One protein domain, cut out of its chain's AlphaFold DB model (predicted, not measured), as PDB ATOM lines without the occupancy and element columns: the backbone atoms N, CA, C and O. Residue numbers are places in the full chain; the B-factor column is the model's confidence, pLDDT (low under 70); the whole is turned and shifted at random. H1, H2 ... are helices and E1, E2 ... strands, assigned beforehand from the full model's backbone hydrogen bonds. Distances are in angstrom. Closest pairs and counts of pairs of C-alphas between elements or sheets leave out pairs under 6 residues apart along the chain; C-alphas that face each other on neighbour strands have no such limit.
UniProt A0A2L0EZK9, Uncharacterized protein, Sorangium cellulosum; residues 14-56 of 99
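This is residues 14 to 56 of the 99 residues of an uncharacterized protein of Sorangium cellulosum (UniProt A0A2L0EZK9). A small head, the two-stranded hairpin of E1 and E2 with the one-turn helix H1 over one face of it, is joined by the five residues between E2 and H2 to a long helix, H2, which sticks out by itself at the far end. Residues 40 to 56 stand free, of which 41 to 56 belong to H2. The printed part has 43 residues, with two named helices and two named strands in the order H1, E1, E2, H2; the sheet, E1 - E2, is antiparallel and the class is mixed, helices and strands. The whole is loose, with a radius of gyration of the C-alphas of 13.3 A, and elongated, spanning 35 by 19 by 17 A.

Start at H1, residues 14 to 17, and compare it with E1, residues 26 to 29: their closest C-alphas, those of Leu 16 and His 26, are 6.9 A apart. Go on to E2, residues 32 to 35, which forms a hairpin with E1, antiparallel at 144 degrees; look there for N 27 and O 34, 2.8 A apart and within hydrogen-bond range, and for N 29 and O 32, also at 2.8 A. The closest C-alphas of H1 and E2 are those of Leu 16 and Leu 33, 7.2 A apart. H2, residues 41 to 56, is apart from H1 and from E1. In H2 every O i to N i+4 pair is within hydrogen-bond range, while H1 is too short for such a pair.

Find C-alpha 14 at (113.925, 135.820, 148.500), where H1 begins. E1 then measures 9.6 A from first to last C-alpha and E2 9.8 A. Find C-alpha 41 at (139.788, 127.149, 155.639); from there H2 runs 22.0 A to C-alpha 56 at (147.211, 139.646, 139.067).

The two C-alphas farthest apart, those of Asp 15 and Gly 56, are 35.5 A apart. The printed part has no cut and no long link. Look in the B-factor column at residues 37 to 39, the three under 70; the mean pLDDT of the printed part is 85.9.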
ATOM      1  N   GLU A  14     114.583 135.423 147.262       93.88
ATOM      2  CA  GLU A  14     113.925 135.820 148.500       93.88
ATOM      3  C   GLU A  14     114.128 134.773 149.603       93.88
ATOM      4  O   GLU A  14     114.434 135.136 150.738       93.88
ATOM      5  N   ASP A  15     114.041 133.480 149.266       91.62
ATOM      6  CA  ASP A  15     114.275 132.393 150.224       91.62
ATOM      7  C   ASP A  15     115.741 132.351 150.693       91.62
ATOM      8  O   ASP A  15     116.010 132.070 151.860       91.62
ATOM      9  N   LEU A  16     116.697 132.669 149.813       90.56
ATOM     10  CA  LEU A  16     118.118 132.764 150.173       90.56
ATOM     11  C   LEU A  16     118.407 133.986 151.061       90.56
ATOM     12  O   LEU A  16     119.188 133.898 152.012       90.56
ATOM     13  N   LEU A  17     117.796 135.132 150.758       93.88
ATOM     14  CA  LEU A  17     117.995 136.377 151.505       93.88
ATOM     15  C   LEU A  17     117.295 136.375 152.869       93.88
ATOM     16  O   LEU A  17     117.745 137.082 153.770       93.88
ATOM     17  N   ALA A  18     116.255 135.555 153.037       94.56
ATOM     18  CA  ALA A  18     115.606 135.326 154.325       94.56
ATOM     19  C   ALA A  18     116.546 134.687 155.367       94.56
ATOM     20  O   ALA A  18     116.297 134.812 156.566       94.56
ATOM     21  N   ILE A  19     117.635 134.036 154.936       90.31
ATOM     22  CA  ILE A  19     118.663 133.505 155.838       90.31
ATOM     23  C   ILE A  19     119.526 134.667 156.365       90.31
ATOM     24  O   ILE A  19     120.017 135.467 155.553       90.31
ATOM     25  N   PRO A  20     119.762 134.760 157.692       92.81
ATOM     26  CA  PRO A  20     120.688 135.727 158.274       92.81
ATOM     27  C   PRO A  20     122.071 135.650 157.627       92.81
ATOM     28  O   PRO A  20     122.570 134.566 157.343       92.81
ATOM     29  N   GLU A  21     122.724 136.792 157.416       86.69
ATOM     30  CA  GLU A  21     124.003 136.845 156.692       86.69
ATOM     31  C   GLU A  21     125.087 135.958 157.323       86.69
ATOM     32  O   GLU A  21     125.791 135.255 156.603       86.69
ATOM     33  N   ALA A  22     125.146 135.911 158.657       87.06
ATOM     34  CA  ALA A  22     126.082 135.072 159.406       87.06
ATOM     35  C   ALA A  22     125.906 133.561 159.154       87.06
ATOM     36  O   ALA A  22     126.831 132.791 159.391       87.06
ATOM     37  N   GLU A  23     124.739 133.137 158.666       86.31
ATOM     38  CA  GLU A  23     124.377 131.737 158.423       86.31
ATOM     39  C   GLU A  23     124.150 131.449 156.926       86.31
ATOM     40  O   GLU A  23     123.835 130.322 156.531       86.31
ATOM     41  N   ARG A  24     124.344 132.448 156.051       89.75
ATOM     42  CA  ARG A  24     124.020 132.394 154.616       89.75
ATOM     43  C   ARG A  24     125.079 131.655 153.791       89.75
ATOM     44  O   ARG A  24     125.547 132.127 152.759       89.75
ATOM     45  N   PHE A  25     125.411 130.438 154.205       88.56
ATOM     46  CA  PHE A  25     126.260 129.504 153.461       88.56
ATOM     47  C   PHE A  25     125.439 128.621 152.513       88.56
ATOM     48  O   PHE A  25     125.697 127.429 152.401       88.56
ATOM     49  N   HIS A  26     124.410 129.181 151.873       91.62
ATOM     50  CA  HIS A  26     123.440 128.433 151.070       91.62
ATOM     51  C   HIS A  26     123.493 128.878 149.605       91.62
ATOM     52  O   HIS A  26     123.777 130.036 149.305       91.62
ATOM     53  N   GLU A  27     123.211 127.956 148.690       89.81
ATOM     54  CA  GLU A  27     123.199 128.168 147.243       89.81
ATOM     55  C   GLU A  27     121.896 127.602 146.663       89.81
ATOM     56  O   GLU A  27     121.377 126.602 147.154       89.81
ATOM     57  N   ILE A  28     121.344 128.240 145.628       92.12
ATOM     58  CA  ILE A  28     120.164 127.722 144.926       92.12
ATOM     59  C   ILE A  28     120.644 126.864 143.751       92.12
ATOM     60  O   ILE A  28     121.216 127.392 142.799       92.12
ATOM     61  N   VAL A  29     120.390 125.556 143.799       90.75
ATOM     62  CA  VAL A  29     120.740 124.585 142.749       90.75
ATOM     63  C   VAL A  29     119.463 123.890 142.293       90.75
ATOM     64  O   VAL A  29     118.742 123.331 143.108       90.75
ATOM     65  N   ASP A  30     119.135 123.981 141.002       88.12
ATOM     66  CA  ASP A  30     117.913 123.404 140.410       88.12
ATOM     67  C   ASP A  30     116.590 123.821 141.085       88.12
ATOM     68  O   ASP A  30     115.558 123.155 140.974       88.12
ATOM     69  N   GLY A  31     116.586 124.989 141.733       89.56
ATOM     70  CA  GLY A  31     115.441 125.469 142.505       89.56
ATOM     71  C   GLY A  31     115.327 124.815 143.882       89.56
ATOM     72  O   GLY A  31     114.255 124.855 144.475       89.56
ATOM     73  N   GLU A  32     116.401 124.231 144.399       90.69
ATOM     74  CA  GLU A  32     116.529 123.791 145.784       90.69
ATOM     75  C   GLU A  32     117.560 124.659 146.505       90.69
ATOM     76  O   GLU A  32     118.595 125.009 145.944       90.69
ATOM     77  N   LEU A  33     117.267 125.028 147.752       91.25
ATOM     78  CA  LEU A  33     118.191 125.770 148.601       91.25
ATOM     79  C   LEU A  33     119.083 124.765 149.335       91.25
ATOM     80  O   LEU A  33     118.612 124.025 150.198       91.25
ATOM     81  N   VAL A  34     120.359 124.717 148.966       90.50
ATOM     82  CA  VAL A  34     121.321 123.709 149.422       90.50
ATOM     83  C   VAL A  34     122.405 124.381 150.255       90.50
ATOM     84  O   VAL A  34     122.949 125.410 149.863       90.50
ATOM     85  N   HIS A  35     122.754 123.797 151.402       89.88
ATOM     86  CA  HIS A  35     123.903 124.258 152.178       89.88
ATOM     87  C   HIS A  35     125.198 123.945 151.421       89.88
ATOM     88  O   HIS A  35     125.433 122.807 151.007       89.88
ATOM     89  N   LYS A  36     126.069 124.941 151.279       84.00
ATOM     90  CA  LYS A  36     127.355 124.813 150.603       84.00
ATOM     91  C   LYS A  36     128.182 123.730 151.287       84.00
ATOM     92  O   LYS A  36     128.589 123.861 152.444       84.00
ATOM     93  N   ALA A  37     128.417 122.631 150.582       66.62
ATOM     94  CA  ALA A  37     129.321 121.596 151.049       66.62
ATOM     95  C   ALA A  37     130.760 122.118 150.905       66.62
ATOM     96  O   ALA A  37     131.136 122.566 149.825       66.62
ATOM     97  N   LEU A  38     131.567 122.019 151.970       64.56
ATOM     98  CA  LEU A  38     133.018 122.292 151.988       64.56
ATOM     99  C   LEU A  38     133.468 123.760 152.158       64.56
ATOM    100  O   LEU A  38     134.527 124.136 151.650       64.56
ATOM    101  N   SER A  39     132.781 124.577 152.958       64.62
ATOM    102  CA  SER A  39     133.394 125.799 153.511       64.62
ATOM    103  C   SER A  39     134.459 125.449 154.572       64.62
ATOM    104  O   SER A  39     134.244 125.559 155.772       64.62
ATOM    105  N   SER A  40     135.634 124.981 154.134       75.81
ATOM    106  CA  SER A  40     136.801 124.778 155.010       75.81
ATOM    107  C   SER A  40     137.854 125.874 154.800       75.81
ATOM    108  O   SER A  40     137.969 126.388 153.684       75.81
ATOM    109  N   PRO A  41     138.694 126.188 155.806       76.88
ATOM    110  CA  PRO A  41     139.788 127.149 155.639       76.88
ATOM    111  C   PRO A  41     140.727 126.797 154.477       76.88
ATOM    112  O   PRO A  41     141.137 127.674 153.723       76.88
ATOM    113  N   ARG A  42     141.011 125.503 154.271       81.12
ATOM    114  CA  ARG A  42     141.830 125.022 153.146       81.12
ATOM    115  C   ARG A  42     141.160 125.279 151.795       81.12
ATOM    116  O   ARG A  42     141.839 125.644 150.841       81.12
ATOM    117  N   HIS A  43     139.845 125.084 151.710       81.50
ATOM    118  CA  HIS A  43     139.079 125.386 150.502       81.50
ATOM    119  C   HIS A  43     139.096 126.891 150.197       81.50
ATOM    120  O   HIS A  43     139.358 127.275 149.059       81.50
ATOM    121  N   GLY A  44     138.911 127.733 151.219       81.81
ATOM    122  CA  GLY A  44     138.996 129.189 151.081       81.81
ATOM    123  C   GLY A  44     140.388 129.673 150.665       81.81
ATOM    124  O   GLY A  44     140.499 130.509 149.774       81.81
ATOM    125  N   ALA A  45     141.452 129.102 151.238       83.56
ATOM    126  CA  ALA A  45     142.829 129.430 150.865       83.56
ATOM    127  C   ALA A  45     143.114 129.120 149.386       83.56
ATOM    128  O   ALA A  45     143.614 129.979 148.665       83.56
ATOM    129  N   ALA A  46     142.701 127.942 148.903       85.44
ATOM    130  CA  ALA A  46     142.851 127.581 147.493       85.44
ATOM    131  C   ALA A  46     142.063 128.521 146.556       85.44
ATOM    132  O   ALA A  46     142.547 128.882 145.486       85.44
ATOM    133  N   GLN A  47     140.861 128.960 146.953       88.75
ATOM    134  CA  GLN A  47     140.097 129.960 146.195       88.75
ATOM    135  C   GLN A  47     140.794 131.326 146.169       88.75
ATOM    136  O   GLN A  47     140.792 131.988 145.130       88.75
ATOM    137  N   ALA A  48     141.396 131.748 147.283       86.25
ATOM    138  CA  ALA A  48     142.109 133.018 147.379       86.25
ATOM    139  C   ALA A  48     143.381 133.033 146.516       86.25
ATOM    140  O   ALA A  48     143.633 134.020 145.821       86.25
ATOM    141  N   GLU A  49     144.142 131.935 146.502       87.88
ATOM    142  CA  GLU A  49     145.314 131.773 145.632       87.88
ATOM    143  C   GLU A  49     144.927 131.895 144.152       87.88
ATOM    144  O   GLU A  49     145.487 132.727 143.439       87.88
ATOM    145  N   LEU A  50     143.894 131.163 143.717       88.12
ATOM    146  CA  LEU A  50     143.379 131.250 142.345       88.12
ATOM    147  C   LEU A  50     142.865 132.652 142.006       88.12
ATOM    148  O   LEU A  50     143.115 133.163 140.918       88.12
ATOM    149  N   THR A  51     142.156 133.295 142.934       87.88
ATOM    150  CA  THR A  51     141.652 134.660 142.732       87.88
ATOM    151  C   THR A  51     142.804 135.640 142.550       87.88
ATOM    152  O   THR A  51     142.736 136.504 141.680       87.88
ATOM    153  N   THR A  52     143.879 135.484 143.326       87.25
ATOM    154  CA  THR A  52     145.079 136.325 143.234       87.25
ATOM    155  C   THR A  52     145.805 136.116 141.908       87.25
ATOM    156  O   THR A  52     146.191 137.090 141.269       87.25
ATOM    157  N   GLU A  53     145.951 134.866 141.462       85.75
ATOM    158  CA  GLU A  53     146.557 134.545 140.166       85.75
ATOM    159  C   GLU A  53     145.754 135.153 139.005       85.75
ATOM    160  O   GLU A  53     146.320 135.782 138.110       85.75
ATOM    161  N   ILE A  54     144.426 135.021 139.049       85.31
ATOM    162  CA  ILE A  54     143.531 135.557 138.022       85.31
ATOM    163  C   ILE A  54     143.545 137.090 138.028       85.31
ATOM    164  O   ILE A  54     143.666 137.688 136.964       85.31
ATOM    165  N   ALA A  55     143.449 137.723 139.200       83.25
ATOM    166  CA  ALA A  55     143.394 139.180 139.327       83.25
ATOM    167  C   ALA A  55     144.747 139.861 139.056       83.25
ATOM    168  O   ALA A  55     144.783 140.997 138.588       83.25
ATOM    169  N   GLY A  56     145.856 139.179 139.359       76.38
ATOM    170  CA  GLY A  56     147.211 139.646 139.067       76.38
ATOM    171  C   GLY A  56     147.598 139.498 137.594       76.38
ATOM    172  O   GLY A  56     148.524 140.167 137.132       76.38
TER     173      GLY A  56